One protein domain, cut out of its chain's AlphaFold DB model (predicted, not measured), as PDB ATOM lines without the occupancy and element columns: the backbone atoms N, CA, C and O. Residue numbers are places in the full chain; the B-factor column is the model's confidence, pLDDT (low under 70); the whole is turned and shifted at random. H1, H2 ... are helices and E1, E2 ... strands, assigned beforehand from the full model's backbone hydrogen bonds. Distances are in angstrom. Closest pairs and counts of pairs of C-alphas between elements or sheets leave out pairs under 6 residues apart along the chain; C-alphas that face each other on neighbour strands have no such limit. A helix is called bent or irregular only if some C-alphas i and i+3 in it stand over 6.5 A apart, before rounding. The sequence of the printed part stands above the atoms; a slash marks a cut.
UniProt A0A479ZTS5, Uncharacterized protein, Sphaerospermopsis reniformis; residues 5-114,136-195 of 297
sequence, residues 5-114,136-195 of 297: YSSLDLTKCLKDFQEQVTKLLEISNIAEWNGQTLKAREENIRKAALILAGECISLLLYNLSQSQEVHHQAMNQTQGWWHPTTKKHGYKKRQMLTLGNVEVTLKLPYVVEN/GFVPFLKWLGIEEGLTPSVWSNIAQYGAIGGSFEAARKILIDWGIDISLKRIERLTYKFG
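This is residues 5 to 114 and 136 to 195 of the 297 residues of an uncharacterized protein of Sphaerospermopsis reniformis (UniProt A0A479ZTS5). A long helical hairpin, H1 and H2, makes one long side of a flat, loosely built domain; the second half of H2 runs past a bent two-stranded ribbon, E1 and E2, with the short H3 and H4 by the ribbon's far part. H5, H6 and H7 form a separate small cluster, and residues 26 to 39 at the hairpin's turn stick out. The printed part has 170 residues with seven named helices and two named strands, in the order H1 H2 H3 E1 E2 H4 H5 H6 H7; the sheet E1 - E2 is antiparallel and the class is mostly helix. The whole is loose, with a radius of gyration of the C-alphas of 19.5 A and spans of 72 by 41 by 19 A.

H1, residues 10 to 25, and H2, residues 35 to 66, form a helical hairpin: they touch, closest at the C-alphas of Val 21 and Ile 45, 6.1 A apart, at a shallow tilt of 3 degrees, opposite ways. H3, residues 68 to 77, is about perpendicular to H2 at 89 degrees and close but not clearly touching, with C-alphas 64 and 70 closest at 6.4 A. E1, residues 86 to 97, and E2, residues 102 to 113, form an antiparallel hairpin at 164 degrees; N 94 and O 106, 2.8 A, and N 104 and O 96, 2.9 A, are within hydrogen-bond range. E1 bends by 83 degrees at residue 90 and E2 by 63 degrees at residue 109. The closest C-alphas of H2 and E2, Gly 54 and Val 102, are 5.4 A apart. H4, residues 139 to 143, touches H3, closest at C-alphas 74 and 140, 5.0 A. H5, residues 152 to 164, and H6, residues 168 to 177, touch as a helical hairpin at a steep tilt of 42 degrees, opposite ways, with C-alphas 161 and 171 closest at 5.1 A. H7, residues 184 to 195, touches H5 about perpendicular at 86 degrees, closest at C-alphas 159 and 191, 4.6 A. H7 touches H6 with residues 184 to 188 alone, closest at C-alphas 168 and 184, 6.3 A. H2 and H6 are close but not clearly touching, with C-alphas 47 and 177 closest at 7.7 A. H1 is apart from H5, H6 and H7. In H1 to H7 every O i to N i+4 pair is within hydrogen-bond range.

H1 begins at C-alpha 10 (144.133, 122.320, 98.534) and is 22.0 A long. H2 is 46.7 A, E1 27.3 A and E2 31.4 A. H7 ends at C-alpha 195 (120.222, 98.937, 113.123).

The two C-alphas farthest apart are those of Ala 31 and Pro 84, 71.8 A. Residues 115 to 135 are not printed; C-alphas 114 and 136 across the cut are 9.0 A apart. Of the links that are printed whole, none is long. The mean pLDDT of the printed part is 95.1, and no printed residue is under 70.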
ATOM      1  N   TYR A   5     131.125 124.963 102.642       94.69
ATOM      2  CA  TYR A   5     131.140 124.380 101.305       94.69
ATOM      3  C   TYR A   5     132.584 124.193 100.876       94.69
ATOM      4  O   TYR A   5     133.371 125.130 100.999       94.69
ATOM      5  N   SER A   6     132.902 122.997 100.384       93.56
ATOM      6  CA  SER A   6     134.253 122.669  99.948       93.56
ATOM      7  C   SER A   6     134.713 123.615  98.844       93.56
ATOM      8  O   SER A   6     133.984 123.843  97.873       93.56
ATOM      9  N   SER A   7     135.923 124.151  98.992       92.44
ATOM     10  CA  SER A   7     136.534 125.008  97.971       92.44
ATOM     11  C   SER A   7     137.147 124.219  96.812       92.44
ATOM     12  O   SER A   7     137.332 124.785  95.736       92.44
ATOM     13  N   LEU A   8     137.436 122.927  97.025       93.69
ATOM     14  CA  LEU A   8     138.182 122.066  96.103       93.69
ATOM     15  C   LEU A   8     139.549 122.651  95.687       93.69
ATOM     16  O   LEU A   8     140.052 122.346  94.609       93.69
ATOM     17  N   ASP A   9     140.167 123.452  96.558       95.44
ATOM     18  CA  ASP A   9     141.493 124.042  96.363       95.44
ATOM     19  C   ASP A   9     142.373 123.742  97.583       95.44
ATOM     20  O   ASP A   9     142.247 124.363  98.641       95.44
ATOM     21  N   LEU A  10     143.274 122.766  97.436       94.69
ATOM     22  CA  LEU A  10     144.133 122.320  98.534       94.69
ATOM     23  C   LEU A  10     145.059 123.433  99.029       94.69
ATOM     24  O   LEU A  10     145.254 123.573 100.234       94.69
ATOM     25  N   THR A  11     145.619 124.226  98.115       96.69
ATOM     26  CA  THR A  11     146.559 125.302  98.447       96.69
ATOM     27  C   THR A  11     145.862 126.364  99.281       96.69
ATOM     28  O   THR A  11     146.382 126.785 100.318       96.69
ATOM     29  N   LYS A  12     144.647 126.749  98.877       95.25
ATOM     30  CA  LYS A  12     143.818 127.669  99.650       95.25
ATOM     31  C   LYS A  12     143.453 127.093 101.018       95.25
ATOM     32  O   LYS A  12     143.650 127.771 102.020       95.25
ATOM     33  N   CYS A  13     142.986 125.845 101.082       94.81
ATOM     34  CA  CYS A  13     142.624 125.205 102.350       94.81
ATOM     35  C   CYS A  13     143.804 125.120 103.330       94.81
ATOM     36  O   CYS A  13     143.623 125.354 104.524       94.81
ATOM     37  N   LEU A  14     145.008 124.810 102.838       97.44
ATOM     38  CA  LEU A  14     146.223 124.780 103.653       97.44
ATOM     39  C   LEU A  14     146.589 126.171 104.170       97.44
ATOM     40  O   LEU A  14     146.913 126.307 105.349       97.44
ATOM     41  N   LYS A  15     146.484 127.201 103.324       97.25
ATOM     42  CA  LYS A  15     146.718 128.592 103.727       97.25
ATOM     43  C   LYS A  15     145.721 129.044 104.798       97.25
ATOM     44  O   LYS A  15     146.141 129.575 105.824       97.25
ATOM     45  N   ASP A  16     144.430 128.784 104.597       94.88
ATOM     46  CA  ASP A  16     143.368 129.139 105.546       94.88
ATOM     47  C   ASP A  16     143.565 128.421 106.894       94.88
ATOM     48  O   ASP A  16     143.407 129.023 107.959       94.88
ATOM     49  N   PHE A  17     143.946 127.138 106.865       97.06
ATOM     50  CA  PHE A  17     144.283 126.372 108.066       97.06
ATOM     51  C   PHE A  17     145.512 126.944 108.779       97.06
ATOM     52  O   PHE A  17     145.463 127.170 109.990       97.06
ATOM     53  N   GLN A  18     146.595 127.207 108.042       97.81
ATOM     54  CA  GLN A  18     147.827 127.767 108.592       97.81
ATOM     55  C   GLN A  18     147.564 129.117 109.261       97.81
ATOM     56  O   GLN A  18     148.011 129.329 110.386       97.81
ATOM     57  N   GLU A  19     146.814 130.010 108.616       96.62
ATOM     58  CA  GLU A  19     146.474 131.316 109.182       96.62
ATOM     59  C   GLU A  19     145.663 131.177 110.481       96.62
ATOM     60  O   GLU A  19     145.983 131.814 111.487       96.62
ATOM     61  N   GLN A  20     144.638 130.317 110.490       95.75
ATOM     62  CA  GLN A  20     143.804 130.089 111.673       95.75
ATOM     63  C   GLN A  20     144.597 129.495 112.837       95.75
ATOM     64  O   GLN A  20     144.470 129.960 113.968       95.75
ATOM     65  N   VAL A  21     145.409 128.468 112.578       96.62
ATOM     66  CA  VAL A  21     146.173 127.793 113.632       96.62
ATOM     67  C   VAL A  21     147.304 128.675 114.143       96.62
ATOM     68  O   VAL A  21     147.498 128.725 115.350       96.62
ATOM     69  N   THR A  22     147.986 129.435 113.280       97.19
ATOM     70  CA  THR A  22     149.045 130.365 113.715       97.19
ATOM     71  C   THR A  22     148.508 131.354 114.751       97.19
ATOM     72  O   THR A  22     149.086 131.471 115.827       97.19
ATOM     73  N   LYS A  23     147.329 131.946 114.505       95.31
ATOM     74  CA  LYS A  23     146.645 132.830 115.468       95.31
ATOM     75  C   LYS A  23     146.330 132.142 116.802       95.31
ATOM     76  O   LYS A  23     146.386 132.764 117.854       95.31
ATOM     77  N   LEU A  24     145.986 130.853 116.783       94.81
ATOM     78  CA  LEU A  24     145.695 130.082 118.003       94.81
ATOM     79  C   LEU A  24     146.960 129.712 118.796       94.81
ATOM     80  O   LEU A  24     146.871 129.482 120.008       94.81
ATOM     81  N   LEU A  25     148.110 129.648 118.123       94.69
ATOM     82  CA  LEU A  25     149.415 129.355 118.717       94.69
ATOM     83  C   LEU A  25     150.111 130.599 119.285       94.69
ATOM     84  O   LEU A  25     151.053 130.455 120.061       94.69
ATOM     85  N   GLU A  26     149.644 131.806 118.959       93.56
ATOM     86  CA  GLU A  26     150.160 133.044 119.544       93.56
ATOM     87  C   GLU A  26     149.967 133.060 121.067       93.56
ATOM     88  O   GLU A  26     148.869 132.850 121.601       93.56
ATOM     89  N   ILE A  27     151.057 133.314 121.791       91.19
ATOM     90  CA  ILE A  27     151.055 133.400 123.248       91.19
ATOM     91  C   ILE A  27     150.896 134.868 123.631       91.19
ATOM     92  O   ILE A  27     151.784 135.687 123.418       91.19
ATOM     93  N   SER A  28     149.748 135.191 124.214       88.38
ATOM     94  CA  SER A  28     149.420 136.508 124.755       88.38
ATOM     95  C   SER A  28     148.629 136.346 126.055       88.38
ATOM     96  O   SER A  28     148.101 135.262 126.331       88.38
ATOM     97  N   ASN A  29     148.602 137.405 126.873       87.94
ATOM     98  CA  ASN A  29     147.881 137.477 128.150       87.94
ATOM     99  C   ASN A  29     148.124 136.272 129.076       87.94
ATOM    100  O   ASN A  29     147.180 135.671 129.578       87.94
ATOM    101  N   ILE A  30     149.390 135.905 129.316       91.12
ATOM    102  CA  ILE A  30     149.772 134.697 130.082       91.12
ATOM    103  C   ILE A  30     149.074 134.622 131.454       91.12
ATOM    104  O   ILE A  30     148.691 133.540 131.884       91.12
ATOM    105  N   ALA A  31     148.832 135.764 132.106       93.00
ATOM    106  CA  ALA A  31     148.124 135.833 133.385       93.00
ATOM    107  C   ALA A  31     146.666 135.313 133.340       93.00
ATOM    108  O   ALA A  31     146.131 134.920 134.371       93.00
ATOM    109  N   GLU A  32     146.026 135.284 132.166       90.06
ATOM    110  CA  GLU A  32     144.655 134.787 131.953       90.06
ATOM    111  C   GLU A  32     144.611 133.288 131.592       90.06
ATOM    112  O   GLU A  32     143.535 132.699 131.426       90.06
ATOM    113  N   TRP A  33     145.771 132.639 131.440       94.81
ATOM    114  CA  TRP A  33     145.827 131.225 131.088       94.81
ATOM    115  C   TRP A  33     145.449 130.336 132.264       94.81
ATOM    116  O   TRP A  33     145.965 130.441 133.373       94.81
ATOM    117  N   ASN A  34     144.572 129.383 131.978       95.12
ATOM    118  CA  ASN A  34     144.208 128.299 132.872       95.12
ATOM    119  C   ASN A  34     143.783 127.085 132.027       95.12
ATOM    120  O   ASN A  34     143.784 127.132 130.792       95.12
ATOM    121  N   GLY A  35     143.389 125.992 132.685       96.12
ATOM    122  CA  GLY A  35     142.960 124.778 131.987       96.12
ATOM    123  C   GLY A  35     141.764 124.981 131.045       96.12
ATOM    124  O   GLY A  35     141.687 124.316 130.017       96.12
ATOM    125  N   GLN A  36     140.853 125.915 131.339       95.38
ATOM    126  CA  GLN A  36     139.712 126.215 130.463       95.38
ATOM    127  C   GLN A  36     140.159 126.963 129.203       95.38
ATOM    128  O   GLN A  36     139.735 126.607 128.104       95.38
ATOM    129  N   THR A  37     141.049 127.949 129.352       94.50
ATOM    130  CA  THR A  37     141.633 128.693 128.228       94.50
ATOM    131  C   THR A  37     142.415 127.762 127.298       94.50
ATOM    132  O   THR A  37     142.233 127.820 126.081       94.50
ATOM    133  N   LEU A  38     143.229 126.853 127.852       95.44
ATOM    134  CA  LEU A  38     143.953 125.851 127.063       95.44
ATOM    135  C   LEU A  38     142.987 124.907 126.337       95.44
ATOM    136  O   LEU A  38     143.081 124.765 125.120       95.44
ATOM    137  N   LYS A  39     142.010 124.337 127.051       95.75
ATOM    138  CA  LYS A  39     140.999 123.449 126.464       95.75
ATOM    139  C   LYS A  39     140.254 124.109 125.299       95.75
ATOM    140  O   LYS A  39     140.072 123.495 124.252       95.75
ATOM    141  N   ALA A  40     139.850 125.371 125.447       94.62
ATOM    142  CA  ALA A  40     139.183 126.106 124.374       94.62
ATOM    143  C   ALA A  40     140.087 126.268 123.135       94.62
ATOM    144  O   ALA A  40     139.613 126.173 121.999       94.62
ATOM    145  N   ARG A  41     141.399 126.476 123.324       95.00
ATOM    146  CA  ARG A  41     142.370 126.503 122.218       95.00
ATOM    147  C   ARG A  41     142.526 125.130 121.565       95.00
ATOM    148  O   ARG A  41     142.460 125.058 120.340       95.00
ATOM    149  N   GLU A  42     142.651 124.055 122.345       95.50
ATOM    150  CA  GLU A  42     142.704 122.675 121.834       95.50
ATOM    151  C   GLU A  42     141.475 122.352 120.972       95.50
ATOM    152  O   GLU A  42     141.604 121.841 119.857       95.50
ATOM    153  N   GLU A  43     140.277 122.709 121.441       95.56
ATOM    154  CA  GLU A  43     139.022 122.517 120.709       95.56
ATOM    155  C   GLU A  43     138.997 123.295 119.384       95.56
ATOM    156  O   GLU A  43     138.565 122.753 118.359       95.56
ATOM    157  N   ASN A  44     139.496 124.534 119.370       95.56
ATOM    158  CA  ASN A  44     139.573 125.351 118.158       95.56
ATOM    159  C   ASN A  44     140.605 124.820 117.151       95.56
ATOM    160  O   ASN A  44     140.295 124.741 115.959       95.56
ATOM    161  N   ILE A  45     141.786 124.393 117.611       96.75
ATOM    162  CA  ILE A  45     142.813 123.764 116.762       96.75
ATOM    163  C   ILE A  45     142.254 122.482 116.139       96.75
ATOM    164  O   ILE A  45     142.310 122.283 114.924       96.75
ATOM    165  N   ARG A  46     141.638 121.630 116.963       96.56
ATOM    166  CA  ARG A  46     141.011 120.380 116.530       96.56
ATOM    167  C   ARG A  46     139.916 120.631 115.493       96.56
ATOM    168  O   ARG A  46     139.845 119.923 114.491       96.56
ATOM    169  N   LYS A  47     139.080 121.654 115.693       95.75
ATOM    170  CA  LYS A  47     138.052 122.066 114.728       95.75
ATOM    171  C   LYS A  47     138.660 122.498 113.391       95.75
ATOM    172  O   LYS A  47     138.167 122.052 112.358       95.75
ATOM    173  N   ALA A  48     139.717 123.310 113.396       96.38
ATOM    174  CA  ALA A  48     140.413 123.712 112.172       96.38
ATOM    175  C   ALA A  48     140.982 122.492 111.421       96.38
ATOM    176  O   ALA A  48     140.794 122.364 110.210       96.38
ATOM    177  N   ALA A  49     141.585 121.543 112.144       97.31
ATOM    178  CA  ALA A  49     142.140 120.321 111.559       97.31
ATOM    179  C   ALA A  49     141.059 119.415 110.945       97.31
ATOM    180  O   ALA A  49     141.249 118.864 109.862       97.31
ATOM    181  N   LEU A  50     139.899 119.286 111.599       97.00
ATOM    182  CA  LEU A  50     138.774 118.519 111.060       97.00
ATOM    183  C   LEU A  50     138.204 119.139 109.781       97.00
ATOM    184  O   LEU A  50     137.830 118.394 108.876       97.00
ATOM    185  N   ILE A  51     138.142 120.473 109.691       96.56
ATOM    186  CA  ILE A  51     137.719 121.174 108.468       96.56
ATOM    187  C   ILE A  51     138.693 120.864 107.326       96.56
ATOM    188  O   ILE A  51     138.252 120.448 106.256       96.56
ATOM    189  N   LEU A  52     140.005 120.980 107.565       97.56
ATOM    190  CA  LEU A  52     141.021 120.633 106.569       97.56
ATOM    191  C   LEU A  52     140.903 119.164 106.127       97.56
ATOM    192  O   LEU A  52     140.912 118.878 104.932       97.56
ATOM    193  N   ALA A  53     140.710 118.235 107.067       97.25
ATOM    194  CA  ALA A  53     140.478 116.827 106.744       97.25
ATOM    195  C   ALA A  53     139.226 116.635 105.864       97.25
ATOM    196  O   ALA A  53     139.252 115.872 104.896       97.25
ATOM    197  N   GLY A  54     138.141 117.352 106.166       97.06
ATOM    198  CA  GLY A  54     136.919 117.374 105.363       97.06
ATOM    199  C   GLY A  54     137.129 117.872 103.932       97.06
ATOM    200  O   GLY A  54     136.558 117.304 102.994       97.06
ATOM    201  N   GLU A  55     137.968 118.892 103.751       97.31
ATOM    202  CA  GLU A  55     138.370 119.428 102.444       97.31
ATOM    203  C   GLU A  55     139.230 118.431 101.657       97.31
ATOM    204  O   GLU A  55     138.942 118.161 100.492       97.31
ATOM    205  N   CYS A  56     140.213 117.787 102.293       97.94
ATOM    206  CA  CYS A  56     141.014 116.737 101.657       97.94
ATOM    207  C   CYS A  56     140.148 115.560 101.174       97.94
ATOM    208  O   CYS A  56     140.333 115.063 100.063       97.94
ATOM    209  N   ILE A  57     139.162 115.135 101.973       97.56
ATOM    210  CA  ILE A  57     138.200 114.098 101.567       97.56
ATOM    211  C   ILE A  57     137.343 114.586 100.391       97.56
ATOM    212  O   ILE A  57     137.070 113.822  99.465       97.56
ATOM    213  N   SER A  58     136.926 115.853 100.402       97.81
ATOM    214  CA  SER A  58     136.138 116.449  99.316       97.81
ATOM    215  C   SER A  58     136.916 116.485  97.998       97.81
ATOM    216  O   SER A  58     136.374 116.103  96.962       97.81
ATOM    217  N   LEU A  59     138.200 116.849  98.049       97.88
ATOM    218  CA  LEU A  59     139.136 116.794  96.925       97.88
ATOM    219  C   LEU A  59     139.344 115.370  96.409       97.88
ATOM    220  O   LEU A  59     139.293 115.143  95.204       97.88
ATOM    221  N   LEU A  60     139.520 114.395  97.304       97.88
ATOM    222  CA  LEU A  60     139.616 112.986  96.918       97.88
ATOM    223  C   LEU A  60     138.358 112.536  96.163       97.88
ATOM    224  O   LEU A  60     138.462 111.945  95.091       97.88
ATOM    225  N   LEU A  61     137.168 112.846  96.687       98.06
ATOM    226  CA  LEU A  61     135.902 112.519  96.024       98.06
ATOM    227  C   LEU A  61     135.763 113.226  94.674       98.06
ATOM    228  O   LEU A  61     135.271 112.623  93.719       98.06
ATOM    229  N   TYR A  62     136.203 114.480  94.582       98.00
ATOM    230  CA  TYR A  62     136.229 115.219  93.327       98.00
ATOM    231  C   TYR A  62     137.151 114.549  92.304       98.00
ATOM    232  O   TYR A  62     136.678 114.212  91.222       98.00
ATOM    233  N   ASN A  63     138.402 114.253  92.659       97.12
ATOM    234  CA  ASN A  63     139.369 113.595  91.776       97.12
ATOM    235  C   ASN A  63     138.866 112.225  91.305       97.12
ATOM    236  O   ASN A  63     138.871 111.939  90.109       97.12
ATOM    237  N   LEU A  64     138.330 111.413  92.223       97.62
ATOM    238  CA  LEU A  64     137.690 110.140  91.880       97.62
ATOM    239  C   LEU A  64     136.527 110.339  90.901       97.62
ATOM    240  O   LEU A  64     136.360 109.555  89.974       97.62
ATOM    241  N   SER A  65     135.735 111.400  91.072       96.81
ATOM    242  CA  SER A  65     134.619 111.707  90.173       96.81
ATOM    243  C   SER A  65     135.035 112.211  88.789       96.81
ATOM    244  O   SER A  65     134.179 112.263  87.907       96.81
ATOM    245  N   GLN A  66     136.300 112.586  88.583       96.62
ATOM    246  CA  GLN A  66     136.815 112.964  87.263       96.62
ATOM    247  C   GLN A  66     137.381 111.763  86.482       96.62
ATOM    248  O   GLN A  66     137.489 111.841  85.262       96.62
ATOM    249  N   SER A  67     137.700 110.641  87.141       97.31
ATOM    250  CA  SER A  67     138.253 109.450  86.477       97.31
ATOM    251  C   SER A  67     137.171 108.617  85.786       97.31
ATOM    252  O   SER A  67     136.180 108.198  86.393       97.31
ATOM    253  N   GLN A  68     137.390 108.317  84.505       95.69
ATOM    254  CA  GLN A  68     136.508 107.455  83.720       95.69
ATOM    255  C   GLN A  68     136.593 105.990  84.170       95.69
ATOM    256  O   GLN A  68     135.567 105.305  84.218       95.69
ATOM    257  N   GLU A  69     137.781 105.522  84.557       97.25
ATOM    258  CA  GLU A  69     138.019 104.180  85.098       97.25
ATOM    259  C   GLU A  69     137.204 103.958  86.372       97.25
ATOM    260  O   GLU A  69     136.549 102.927  86.530       97.25
ATOM    261  N   VAL A  70     137.176 104.962  87.252       97.12
ATOM    262  CA  VAL A  70     136.379 104.937  88.480       97.12
ATOM    263  C   VAL A  70     134.883 104.858  88.173       97.12
ATOM    264  O   VAL A  70     134.174 104.067  88.798       97.12
ATOM    265  N   HIS A  71     134.379 105.614  87.192       96.00
ATOM    266  CA  HIS A  71     132.971 105.510  86.788       96.00
ATOM    267  C   HIS A  71     132.633 104.139  86.209       96.00
ATOM    268  O   HIS A  71     131.575 103.592  86.524       96.00
ATOM    269  N   HIS A  72     133.516 103.570  85.388       95.44
ATOM    270  CA  HIS A  72     133.342 102.223  84.851       95.44
ATOM    271  C   HIS A  72     133.309 101.184  85.976       95.44
ATOM    272  O   HIS A  72     132.385 100.372  86.048       95.44
ATOM    273  N   GLN A  73     134.245 101.274  86.922       97.25
ATOM    274  CA  GLN A  73     134.274 100.392  88.079       97.25
ATOM    275  C   GLN A  73     133.014 100.538  88.936       97.25
ATOM    276  O   GLN A  73     132.424  99.534  89.322       97.25
ATOM    277  N   ALA A  74     132.539 101.760  89.179       96.94
ATOM    278  CA  ALA A  74     131.304 101.986  89.919       96.94
ATOM    279  C   ALA A  74     130.078 101.380  89.217       96.94
ATOM    280  O   ALA A  74     129.190 100.838  89.875       96.94
ATOM    281  N   MET A  75     130.016 101.438  87.883       94.56
ATOM    282  CA  MET A  75     128.952 100.795  87.103       94.56
ATOM    283  C   MET A  75     129.018  99.269  87.229       94.56
ATOM    284  O   MET A  75     127.984  98.644  87.445       94.56
ATOM    285  N   ASN A  76     130.210  98.674  87.159       95.25
ATOM    286  CA  ASN A  76     130.402  97.224  87.274       95.25
ATOM    287  C   ASN A  76     130.094  96.710  88.677       95.25
ATOM    288  O   ASN A  76     129.330  95.765  88.855       95.25
ATOM    289  N   GLN A  77     130.640  97.377  89.689       96.06
ATOM    290  CA  GLN A  77     130.439  97.004  91.083       96.06
ATOM    291  C   GLN A  77     128.983  97.145  91.494       96.06
ATOM    292  O   GLN A  77     128.548  96.431  92.385       96.06
ATOM    293  N   THR A  78     128.212  98.020  90.841       94.88
ATOM    294  CA  THR A  78     126.803  98.203  91.183       94.88
ATOM    295  C   THR A  78     125.830  97.341  90.388       94.88
ATOM    296  O   THR A  78     124.646  97.442  90.677       94.88
ATOM    297  N   GLN A  79     126.264  96.469  89.467       90.31
ATOM    298  CA  GLN A  79     125.356  95.677  88.613       90.31
ATOM    299  C   GLN A  79     124.312  94.866  89.395       90.31
ATOM    300  O   GLN A  79     123.165  94.782  88.969       90.31
ATOM    301  N   GLY A  80     124.653  94.354  90.583       89.12
ATOM    302  CA  GLY A  80     123.705  93.625  91.441       89.12
ATOM    303  C   GLY A  80     122.516  94.458  91.948       89.12
ATOM    304  O   GLY A  80     121.536  93.897  92.423       89.12
ATOM    305  N   TRP A  81     122.578  95.790  91.842       88.75
ATOM    306  CA  TRP A  81     121.475  96.703  92.168       88.75
ATOM    307  C   TRP A  81     120.681  97.157  90.936       88.75
ATOM    308  O   TRP A  81     119.778  97.981  91.071       88.75
ATOM    309  N   TRP A  82     121.039  96.697  89.735       89.19
ATOM    310  CA  TRP A  82     120.371  97.103  88.503       89.19
ATOM    311  C   TRP A  82     119.230  96.138  88.223       89.19
ATOM    312  O   TRP A  82     119.393  94.921  88.252       89.19
ATOM    313  N   HIS A  83     118.073  96.694  87.891       86.38
ATOM    314  CA  HIS A  83     116.999  95.923  87.280       86.38
ATOM    315  C   HIS A  83     117.226  95.824  85.764       86.38
ATOM    316  O   HIS A  83     117.872  96.710  85.198       86.38
ATOM    317  N   PRO A  84     116.649  94.825  85.065       85.44
ATOM    318  CA  PRO A  84     116.766  94.703  83.604       85.44
ATOM    319  C   PRO A  84     116.341  95.964  82.831       85.44
ATOM    320  O   PRO A  84     116.799  96.220  81.721       85.44
ATOM    321  N   THR A  85     115.471  96.780  83.425       87.12
ATOM    322  CA  THR A  85     114.967  98.044  82.873       87.12
ATOM    323  C   THR A  85     115.765  99.276  83.313       87.12
ATOM    324  O   THR A  85     115.423 100.397  82.927       87.12
ATOM    325  N   THR A  86     116.818  99.103  84.116       89.25
ATOM    326  CA  THR A  86     117.687 100.197  84.562       89.25
ATOM    327  C   THR A  86     118.537 100.704  83.407       89.25
ATOM    328  O   THR A  86     119.217  99.941  82.724       89.25
ATOM    329  N   LYS A  87     118.508 102.018  83.182       89.88
ATOM    330  CA  LYS A  87     119.249 102.682  82.106       89.88
ATOM    331  C   LYS A  87     119.982 103.910  82.625       89.88
ATOM    332  O   LYS A  87     119.573 104.548  83.597       89.88
ATOM    333  N   LYS A  88     121.072 104.270  81.941       90.25
ATOM    334  CA  LYS A  88     121.775 105.539  82.167       90.25
ATOM    335  C   LYS A  88     120.826 106.704  81.872       90.25
ATOM    336  O   LYS A  88     120.138 106.708  80.858       90.25
ATOM    337  N   HIS A  89     120.816 107.694  82.755       91.56
ATOM    338  CA  HIS A  89     119.929 108.851  82.696       91.56
ATOM    339  C   HIS A  89     120.698 110.136  83.019       91.56
ATOM    340  O   HIS A  89     120.399 110.869  83.965       91.56
ATOM    341  N   GLY A  90     121.747 110.378  82.229       92.31
ATOM    342  CA  GLY A  90     122.573 111.577  82.315       92.31
ATOM    343  C   GLY A  90     123.306 111.713  83.649       92.31
ATOM    344  O   GLY A  90     123.880 110.754  84.166       92.31
ATOM    345  N   TYR A  91     123.303 112.932  84.188       94.19
ATOM    346  CA  TYR A  91     124.042 113.301  85.392       94.19
ATOM    347  C   TYR A  91     123.139 113.997  86.405       94.19
ATOM    348  O   TYR A  91     122.246 114.761  86.043       94.19
ATOM    349  N   LYS A  92     123.433 113.812  87.692       94.25
ATOM    350  CA  LYS A  92     122.708 114.446  88.792       94.25
ATOM    351  C   LYS A  92     123.672 115.095  89.774       94.25
ATOM    352  O   LYS A  92     124.670 114.495  90.165       94.25
ATOM    353  N   LYS A  93     123.359 116.325  90.190       96.25
ATOM    354  CA  LYS A  93     124.085 116.999  91.271       96.25
ATOM    355  C   LYS A  93     123.751 116.330  92.603       96.25
ATOM    356  O   LYS A  93     122.575 116.105  92.907       96.25
ATOM    357  N   ARG A  94     124.772 116.003  93.390       96.06
ATOM    358  CA  ARG A  94     124.649 115.375  94.708       96.06
ATOM    359  C   ARG A  94     125.533 116.085  95.714       96.06
ATOM    360  O   ARG A  94     126.699 116.340  95.435       96.06
ATOM    361  N   GLN A  95     124.944 116.380  96.866       96.50
ATOM    362  CA  GLN A  95     125.617 116.960  98.020       96.50
ATOM    363  C   GLN A  95     125.953 115.862  99.018       96.50
ATOM    364  O   GLN A  95     125.124 114.983  99.274       96.50
ATOM    365  N   MET A  96     127.162 115.915  99.564       96.81
ATOM    366  CA  MET A  96     127.663 114.954 100.537       96.81
ATOM    367  C   MET A  96     128.380 115.697 101.655       96.81
ATOM    368  O   MET A  96     129.177 116.590 101.389       96.81
ATOM    369  N   LEU A  97     128.100 115.303 102.891       97.69
ATOM    370  CA  LEU A  97     128.758 115.806 104.084       97.69
ATOM    371  C   LEU A  97     129.959 114.913 104.425       97.69
ATOM    372  O   LEU A  97     129.833 113.684 104.548       97.69
ATOM    373  N   THR A  98     131.115 115.545 104.577       96.44
ATOM    374  CA  THR A  98     132.370 114.946 105.034       96.44
ATOM    375  C   THR A  98     132.648 115.361 106.487       96.44
ATOM    376  O   THR A  98     131.811 115.986 107.148       96.44
ATOM    377  N   LEU A  99     133.790 114.934 107.030       94.50
ATOM    378  CA  LEU A  99     134.235 115.320 108.371       94.50
ATOM    379  C   LEU A  99     134.425 116.851 108.468       94.50
ATOM    380  O   LEU A  99     134.563 117.523 107.451       94.50
ATOM    381  N   GLY A 100     134.400 117.428 109.673       95.06
ATOM    382  CA  GLY A 100     134.596 118.880 109.832       95.06
ATOM    383  C   GLY A 100     133.445 119.746 109.309       95.06
ATOM    384  O   GLY A 100     133.582 120.960 109.200       95.06
ATOM    385  N   ASN A 101     132.298 119.133 109.023       96.44
ATOM    386  CA  ASN A 101     131.065 119.761 108.561       96.44
ATOM    387  C   ASN A 101     131.200 120.399 107.171       96.44
ATOM    388  O   ASN A 101     130.529 121.392 106.869       96.44
ATOM    389  N   VAL A 102     132.082 119.825 106.348       97.00
ATOM    390  CA  VAL A 102     132.357 120.257 104.977       97.00
ATOM    391  C   VAL A 102     131.410 119.538 104.013       97.00
ATOM    392  O   VAL A 102     131.297 118.313 104.008       97.00
ATOM    393  N   GLU A 103     130.688 120.302 103.200       97.19
ATOM    394  CA  GLU A 103     129.786 119.807 102.164       97.19
ATOM    395  C   GLU A 103     130.446 119.929 100.787       97.19
ATOM    396  O   GLU A 103     130.822 121.017 100.351       97.19
ATOM    397  N   VAL A 104     130.515 118.816 100.058       97.44
ATOM    398  CA  VAL A 104     130.967 118.773  98.663       97.44
ATOM    399  C   VAL A 104     129.786 118.502  97.735       97.44
ATOM    400  O   VAL A 104     128.920 117.674  98.029       97.44
ATOM    401  N   THR A 105     129.731 119.212  96.605       97.81
ATOM    402  CA  THR A 105     128.707 119.017  95.568       97.81
ATOM    403  C   THR A 105     129.351 118.501  94.291       97.81
ATOM    404  O   THR A 105     130.156 119.201  93.689       97.81
ATOM    405  N   LEU A 106     128.948 117.315  93.834       97.25
ATOM    406  CA  LEU A 106     129.464 116.702  92.606       97.25
ATOM    407  C   LEU A 106     128.339 116.468  91.597       97.25
ATOM    408  O   LEU A 106     127.207 116.157  91.975       97.25
ATOM    409  N   LYS A 107     128.644 116.595  90.303       96.75
ATOM    410  CA  LYS A 107     127.748 116.223  89.197       96.75
ATOM    411  C   LYS A 107     128.145 114.827  88.717       96.75
ATOM    412  O   LYS A 107     129.173 114.677  88.074       96.75
ATOM    413  N   LEU A 108     127.341 113.817  89.044       96.69
ATOM    414  CA  LEU A 108     127.713 112.405  88.888       96.69
ATOM    415  C   LEU A 108     126.768 111.659  87.939       96.69
ATOM    416  O   LEU A 108     125.584 112.013  87.903       96.69
ATOM    417  N   PRO A 109     127.240 110.622  87.217       95.31
ATOM    418  CA  PRO A 109     126.382 109.771  86.399       95.31
ATOM    419  C   PRO A 109     125.218 109.192  87.204       95.31
ATOM    420  O   PRO A 109     125.384 108.736  88.336       95.31
ATOM    421  N   TYR A 110     124.029 109.208  86.617       94.81
ATOM    422  CA  TYR A 110     122.800 108.754  87.254       94.81
ATOM    423  C   TYR A 110     122.154 107.657  86.417       94.81
ATOM    424  O   TYR A 110     122.169 107.717  85.187       94.81
ATOM    425  N   VAL A 111     121.587 106.657  87.083       93.44
ATOM    426  CA  VAL A 111     120.813 105.588  86.445       93.44
ATOM    427  C   VAL A 111     119.402 105.604  87.000       93.44
ATOM    428  O   VAL A 111     119.198 105.974  88.156       93.44
ATOM    429  N   VAL A 112     118.425 105.236  86.180       91.75
ATOM    430  CA  VAL A 112     117.016 105.168  86.564       91.75
ATOM    431  C   VAL A 112     116.410 103.878  86.043       91.75
ATOM    432  O   VAL A 112     116.747 103.424  84.951       91.75
ATOM    433  N   GLU A 113     115.531 103.287  86.835       85.94
ATOM    434  CA  GLU A 113     114.684 102.198  86.380       85.94
ATOM    435  C   GLU A 113     113.536 102.776  85.549       85.94
ATOM    436  O   GLU A 113     112.812 103.642  86.032       85.94
ATOM    437  N   ASN A 114     113.378 102.325  84.304       71.44
ATOM    438  CA  ASN A 114     112.193 102.648  83.511       71.44
ATOM    439  C   ASN A 114     111.119 101.591  83.780       71.44
ATOM    440  O   ASN A 114     111.140 100.526  83.160       71.44
ATOM    441  N   GLY A 136     115.811 105.928  90.727       88.06
ATOM    442  CA  GLY A 136     117.186 105.874  90.242       88.06
ATOM    443  C   GLY A 136     118.224 106.103  91.341       88.06
ATOM    444  O   GLY A 136     117.932 106.662  92.403       88.06
ATOM    445  N   PHE A 137     119.474 105.735  91.068       93.12
ATOM    446  CA  PHE A 137     120.598 105.948  91.978       93.12
ATOM    447  C   PHE A 137     121.851 106.422  91.235       93.12
ATOM    448  O   PHE A 137     121.891 106.510  90.012       93.12
ATOM    449  N   VAL A 138     122.866 106.824  92.000       95.62
ATOM    450  CA  VAL A 138     124.171 107.241  91.471       95.62
ATOM    451  C   VAL A 138     125.161 106.105  91.738       95.62
ATOM    452  O   VAL A 138     125.516 105.919  92.906       95.62
ATOM    453  N   PRO A 139     125.598 105.347  90.711       96.38
ATOM    454  CA  PRO A 139     126.497 104.202  90.875       96.38
ATOM    455  C   PRO A 139     127.758 104.521  91.676       96.38
ATOM    456  O   PRO A 139     128.080 103.807  92.618       96.38
ATOM    457  N   PHE A 140     128.396 105.659  91.381       97.50
ATOM    458  CA  PHE A 140     129.579 106.151  92.093       97.50
ATOM    459  C   PHE A 140     129.371 106.222  93.615       97.50
ATOM    460  O   PHE A 140     130.183 105.719  94.384       97.50
ATOM    461  N   LEU A 141     128.246 106.792  94.063       97.00
ATOM    462  CA  LEU A 141     127.947 106.916  95.492       97.00
ATOM    463  C   LEU A 141     127.603 105.567  96.114       97.00
ATOM    464  O   LEU A 141     128.063 105.267  97.211       97.00
ATOM    465  N   LYS A 142     126.818 104.747  95.405       95.44
ATOM    466  CA  LYS A 142     126.403 103.431  95.895       95.44
ATOM    467  C   LYS A 142     127.601 102.505  96.094       95.44
ATOM    468  O   LYS A 142     127.681 101.856  97.130       95.44
ATOM    469  N   TRP A 143     128.533 102.494  95.141       96.81
ATOM    470  CA  TRP A 143     129.766 101.715  95.216       96.81
ATOM    471  C   TRP A 143     130.648 102.134  96.398       96.81
ATOM    472  O   TRP A 143     131.093 101.281  97.159       96.81
ATOM    473  N   LEU A 144     130.837 103.441  96.608       96.62
ATOM    474  CA  LEU A 144     131.639 103.961  97.720       96.62
ATOM    475  C   LEU A 144     130.929 103.903  99.084       96.62
ATOM    476  O   LEU A 144     131.476 104.385 100.074       96.62
ATOM    477  N   GLY A 145     129.706 103.368  99.160       94.75
ATOM    478  CA  GLY A 145     128.929 103.326 100.401       94.75
ATOM    479  C   GLY A 145     128.468 104.705 100.892       94.75
ATOM    480  O   GLY A 145     128.194 104.881 102.078       94.75
ATOM    481  N   ILE A 146     128.391 105.694  99.998       96.44
ATOM    482  CA  ILE A 146     127.868 107.028 100.296       96.44
ATOM    483  C   ILE A 146     126.350 106.998 100.151       96.44
ATOM    484  O   ILE A 146     125.799 106.856  99.056       96.44
ATOM    485  N   GLU A 147     125.654 107.195 101.262       91.94
ATOM    486  CA  GLU A 147     124.198 107.175 101.308       91.94
ATOM    487  C   GLU A 147     123.690 108.323 102.194       91.94
ATOM    488  O   GLU A 147     124.422 108.855 103.024       91.94
ATOM    489  N   GLU A 148     122.438 108.758 102.011       94.12
ATOM    490  CA  GLU A 148     121.836 109.871 102.777       94.12
ATOM    491  C   GLU A 148     122.644 111.183 102.705       94.12
ATOM    492  O   GLU A 148     122.492 112.052 103.564       94.12
ATOM    493  N   GLY A 149     123.499 111.329 101.685       95.88
ATOM    494  CA  GLY A 149     124.425 112.451 101.543       95.88
ATOM    495  C   GLY A 149     125.517 112.468 102.614       95.88
ATOM    496  O   GLY A 149     125.906 113.548 103.046       95.88
ATOM    497  N   LEU A 150     125.970 111.307 103.093       97.69
ATOM    498  CA  LEU A 150     127.006 111.174 104.117       97.69
ATOM    499  C   LEU A 150     128.118 110.260 103.621       97.69
ATOM    500  O   LEU A 150     127.852 109.181 103.094       97.69
ATOM    501  N   THR A 151     129.363 110.681 103.823       97.56
ATOM    502  CA  THR A 151     130.518 109.801 103.598       97.56
ATOM    503  C   THR A 151     130.526 108.621 104.580       97.56
ATOM    504  O   THR A 151     129.962 108.742 105.675       97.56
ATOM    505  N   PRO A 152     131.176 107.487 104.243       96.75
ATOM    506  CA  PRO A 152     131.144 106.285 105.080       96.75
ATOM    507  C   PRO A 152     131.619 106.522 106.517       96.75
ATOM    508  O   PRO A 152     130.989 106.047 107.458       96.75
ATOM    509  N   SER A 153     132.682 107.313 106.703       95.81
ATOM    510  CA  SER A 153     133.193 107.655 108.038       95.81
ATOM    511  C   SER A 153     132.199 108.504 108.840       95.81
ATOM    512  O   SER A 153     131.937 108.201 110.002       95.81
ATOM    513  N   VAL A 154     131.567 109.509 108.219       97.62
ATOM    514  CA  VAL A 154     130.541 110.331 108.885       97.62
ATOM    515  C   VAL A 154     129.337 109.480 109.286       97.62
ATOM    516  O   VAL A 154     128.870 109.580 110.420       97.62
ATOM    517  N   TRP A 155     128.850 108.613 108.392       97.06
ATOM    518  CA  TRP A 155     127.761 107.693 108.724       97.06
ATOM    519  C   TRP A 155     128.155 106.760 109.871       97.06
ATOM    520  O   TRP A 155     127.383 106.600 110.817       97.06
ATOM    521  N   SER A 156     129.349 106.165 109.806       96.00
ATOM    522  CA  SER A 156     129.859 105.254 110.830       96.00
ATOM    523  C   SER A 156     129.909 105.924 112.205       96.00
ATOM    524  O   SER A 156     129.360 105.374 113.156       96.00
ATOM    525  N   ASN A 157     130.430 107.153 112.291       97.19
ATOM    526  CA  ASN A 157     130.448 107.932 113.531       97.19
ATOM    527  C   ASN A 157     129.030 108.212 114.053       97.19
ATOM    528  O   ASN A 157     128.770 108.049 115.243       97.19
ATOM    529  N   ILE A 158     128.092 108.596 113.178       97.88
ATOM    530  CA  ILE A 158     126.690 108.826 113.571       97.88
ATOM    531  C   ILE A 158     126.075 107.552 114.152       97.88
ATOM    532  O   ILE A 158     125.459 107.606 115.214       97.88
ATOM    533  N   ALA A 159     126.247 106.416 113.475       96.62
ATOM    534  CA  ALA A 159     125.713 105.138 113.925       96.62
ATOM    535  C   ALA A 159     126.363 104.684 115.240       96.62
ATOM    536  O   ALA A 159     125.655 104.250 116.147       96.62
ATOM    537  N   GLN A 160     127.684 104.827 115.367       96.62
ATOM    538  CA  GLN A 160     128.429 104.472 116.570       96.62
ATOM    539  C   GLN A 160     127.958 105.302 117.763       96.62
ATOM    540  O   GLN A 160     127.434 104.738 118.719       96.62
ATOM    541  N   TYR A 161     128.088 106.630 117.703       97.56
ATOM    542  CA  TYR A 161     127.745 107.506 118.826       97.56
ATOM    543  C   TYR A 161     126.246 107.545 119.107       97.56
ATOM    544  O   TYR A 161     125.852 107.660 120.265       97.56
ATOM    545  N   GLY A 162     125.406 107.390 118.082       97.25
ATOM    546  CA  GLY A 162     123.969 107.226 118.259       97.25
ATOM    547  C   GLY A 162     123.592 105.935 118.992       97.25
ATOM    548  O   GLY A 162     122.592 105.928 119.702       97.25
ATOM    549  N   ALA A 163     124.380 104.863 118.845       94.69
ATOM    550  CA  ALA A 163     124.136 103.583 119.507       94.69
ATOM    551  C   ALA A 163     124.749 103.492 120.916       94.69
ATOM    552  O   ALA A 163     124.132 102.898 121.796       94.69
ATOM    553  N   ILE A 164     125.944 104.058 121.136       93.88
ATOM    554  CA  ILE A 164     126.640 103.982 122.437       93.88
ATOM    555  C   ILE A 164     126.316 105.151 123.373       93.88
ATOM    556  O   ILE A 164     126.595 105.082 124.568       93.88
ATOM    557  N   GLY A 165     125.774 106.249 122.844       92.12
ATOM    558  CA  GLY A 165     125.427 107.418 123.640       92.12
ATOM    559  C   GLY A 165     124.267 107.132 124.594       92.12
ATOM    560  O   GLY A 165     123.291 106.485 124.225       92.12
ATOM    561  N   GLY A 166     124.325 107.688 125.809       92.25
ATOM    562  CA  GLY A 166     123.221 107.585 126.776       92.25
ATOM    563  C   GLY A 166     121.926 108.281 126.323       92.25
ATOM    564  O   GLY A 166     120.853 108.001 126.851       92.25
ATOM    565  N   SER A 167     122.017 109.182 125.340       96.31
ATOM    566  CA  SER A 167     120.883 109.756 124.610       96.31
ATOM    567  C   SER A 167     121.339 110.318 123.257       96.31
ATOM    568  O   SER A 167     122.537 110.526 123.033       96.31
ATOM    569  N   PHE A 168     120.399 110.635 122.358       97.25
ATOM    570  CA  PHE A 168     120.733 111.286 121.085       97.25
ATOM    571  C   PHE A 168     121.232 112.728 121.258       97.25
ATOM    572  O   PHE A 168     122.005 113.206 120.430       97.25
ATOM    573  N   GLU A 169     120.855 113.421 122.332       97.12
ATOM    574  CA  GLU A 169     121.429 114.718 122.702       97.12
ATOM    575  C   GLU A 169     122.905 114.578 123.087       97.12
ATOM    576  O   GLU A 169     123.729 115.377 122.639       97.12
ATOM    577  N   ALA A 170     123.253 113.562 123.885       97.06
ATOM    578  CA  ALA A 170     124.639 113.279 124.251       97.06
ATOM    579  C   ALA A 170     125.464 112.877 123.020       97.06
ATOM    580  O   ALA A 170     126.537 113.435 122.791       97.06
ATOM    581  N   ALA A 171     124.920 111.997 122.174       97.62
ATOM    582  CA  ALA A 171     125.530 111.630 120.899       97.62
ATOM    583  C   ALA A 171     125.762 112.858 120.009       97.62
ATOM    584  O   ALA A 171     126.833 113.011 119.430       97.62
ATOM    585  N   ARG A 172     124.786 113.774 119.935       97.44
ATOM    586  CA  ARG A 172     124.911 115.007 119.153       97.44
ATOM    587  C   ARG A 172     126.049 115.897 119.646       97.44
ATOM    588  O   ARG A 172     126.732 116.471 118.808       97.44
ATOM    589  N   LYS A 173     126.264 116.017 120.960       95.88
ATOM    590  CA  LYS A 173     127.395 116.789 121.507       95.88
ATOM    591  C   LYS A 173     128.731 116.211 121.032       95.88
ATOM    592  O   LYS A 173     129.509 116.936 120.427       95.88
ATOM    593  N   ILE A 174     128.916 114.898 121.179       95.81
ATOM    594  CA  ILE A 174     130.132 114.201 120.727       95.81
ATOM    595  C   ILE A 174     130.320 114.343 119.209       95.81
ATOM    596  O   ILE A 174     131.419 114.591 118.724       95.81
ATOM    597  N   LEU A 175     129.246 114.214 118.427       96.94
ATOM    598  CA  LEU A 175     129.302 114.366 116.972       96.94
ATOM    599  C   LEU A 175     129.680 115.789 116.550       96.94
ATOM    600  O   LEU A 175     130.472 115.943 115.625       96.94
ATOM    601  N   ILE A 176     129.167 116.818 117.233       95.94
ATOM    602  CA  ILE A 176     129.567 118.214 117.004       95.94
ATOM    603  C   ILE A 176     131.054 118.390 117.282       95.94
ATOM    604  O   ILE A 176     131.717 119.083 116.507       95.94
ATOM    605  N   ASP A 177     131.583 117.730 118.316       92.50
ATOM    606  CA  ASP A 177     133.017 117.741 118.561       92.50
ATOM    607  C   ASP A 177     133.730 117.212 117.320       92.50
ATOM    608  O   ASP A 177     134.508 117.952 116.735       92.50
ATOM    609  N   TRP A 178     133.353 116.058 116.772       91.56
ATOM    610  CA  TRP A 178     133.884 115.532 115.500       91.56
ATOM    611  C   TRP A 178     133.560 116.353 114.234       91.56
ATOM    612  O   TRP A 178     133.864 115.924 113.119       91.56
ATOM    613  N   GLY A 179     132.973 117.543 114.370       94.38
ATOM    614  CA  GLY A 179     132.600 118.393 113.246       94.38
ATOM    615  C   GLY A 179     131.437 117.810 112.449       94.38
ATOM    616  O   GLY A 179     131.359 118.003 111.250       94.38
ATOM    617  N   ILE A 180     130.536 117.055 113.069       96.44
ATOM    618  CA  ILE A 180     129.338 116.510 112.426       96.44
ATOM    619  C   ILE A 180     128.125 117.213 113.043       96.44
ATOM    620  O   ILE A 180     127.545 116.752 114.028       96.44
ATOM    621  N   ASP A 181     127.729 118.350 112.465       95.69
ATOM    622  CA  ASP A 181     126.590 119.136 112.952       95.69
ATOM    623  C   ASP A 181     125.330 118.851 112.131       95.69
ATOM    624  O   ASP A 181     124.977 119.550 111.180       95.69
ATOM    625  N   ILE A 182     124.627 117.787 112.518       95.44
ATOM    626  CA  ILE A 182     123.314 117.442 111.971       95.44
ATOM    627  C   ILE A 182     122.232 117.483 113.053       95.44
ATOM    628  O   ILE A 182     122.495 117.492 114.260       95.44
ATOM    629  N   SER A 183     120.973 117.531 112.617       96.00
ATOM    630  CA  SER A 183     119.842 117.579 113.540       96.00
ATOM    631  C   SER A 183     119.716 116.285 114.345       96.00
ATOM    632  O   SER A 183     119.960 115.190 113.835       96.00
ATOM    633  N   LEU A 184     119.246 116.410 115.587       97.19
ATOM    634  CA  LEU A 184     118.996 115.271 116.474       97.19
ATOM    635  C   LEU A 184     118.094 114.218 115.814       97.19
ATOM    636  O   LEU A 184     118.431 113.039 115.795       97.19
ATOM    637  N   LYS A 185     117.008 114.657 115.164       97.81
ATOM    638  CA  LYS A 185     116.097 113.771 114.420       97.81
ATOM    639  C   LYS A 185     116.801 113.005 113.294       97.81
ATOM    640  O   LYS A 185     116.429 111.874 112.989       97.81
ATOM    641  N   ARG A 186     117.800 113.614 112.640       97.69
ATOM    642  CA  ARG A 186     118.577 112.946 111.587       97.69
ATOM    643  C   ARG A 186     119.522 111.906 112.187       97.69
ATOM    644  O   ARG A 186     119.579 110.813 111.639       97.69
ATOM    645  N   ILE A 187     120.187 112.209 113.306       98.12
ATOM    646  CA  ILE A 187     121.022 111.246 114.053       98.12
ATOM    647  C   ILE A 187     120.185 110.029 114.449       98.12
ATOM    648  O   ILE A 187     120.542 108.904 114.107       98.12
ATOM    649  N   GLU A 188     119.036 110.260 115.086       97.94
ATOM    650  CA  GLU A 188     118.101 109.210 115.496       97.94
ATOM    651  C   GLU A 188     117.692 108.327 114.309       97.94
ATOM    652  O   GLU A 188     117.877 107.108 114.324       97.94
ATOM    653  N   ARG A 189     117.192 108.948 113.231       97.94
ATOM    654  CA  ARG A 189     116.747 108.232 112.029       97.94
ATOM    655  C   ARG A 189     117.856 107.373 111.423       97.94
ATOM    656  O   ARG A 189     117.585 106.242 111.023       97.94
ATOM    657  N   LEU A 190     119.073 107.905 111.317       97.44
ATOM    658  CA  LEU A 190     120.210 107.203 110.718       97.44
ATOM    659  C   LEU A 190     120.719 106.068 111.605       97.44
ATOM    660  O   LEU A 190     121.021 104.995 111.092       97.44
ATOM    661  N   THR A 191     120.732 106.270 112.922       97.31
ATOM    662  CA  THR A 191     121.095 105.232 113.896       97.31
ATOM    663  C   THR A 191     120.142 104.044 113.786       97.31
ATOM    664  O   THR A 191     120.573 102.907 113.595       97.31
ATOM    665  N   TYR A 192     118.827 104.296 113.791       96.19
ATOM    666  CA  TYR A 192     117.844 103.229 113.595       96.19
ATOM    667  C   TYR A 192     117.913 102.607 112.200       96.19
ATOM    668  O   TYR A 192     117.705 101.402 112.060       96.19
ATOM    669  N   LYS A 193     118.203 103.399 111.159       95.56
ATOM    670  CA  LYS A 193     118.407 102.873 109.803       95.56
ATOM    671  C   LYS A 193     119.575 101.887 109.772       95.56
ATOM    672  O   LYS A 193     119.415 100.811 109.210       95.56
ATOM    673  N   PHE A 194     120.694 102.211 110.416       93.88
ATOM    674  CA  PHE A 194     121.831 101.301 110.543       93.88
ATOM    675  C   PHE A 194     121.458 100.012 111.289       93.88
ATOM    676  O   PHE A 194     121.734  98.921 110.798       93.88
ATOM    677  N   GLY A 195     120.729 100.115 112.406       92.62
ATOM    678  CA  GLY A 195     120.222  98.937 113.123       92.62
ATOM    679  C   GLY A 195     119.329  98.038 112.254       92.62
ATOM    680  O   GLY A 195     119.468  96.818 112.275       92.62
TER     681      GLY A 195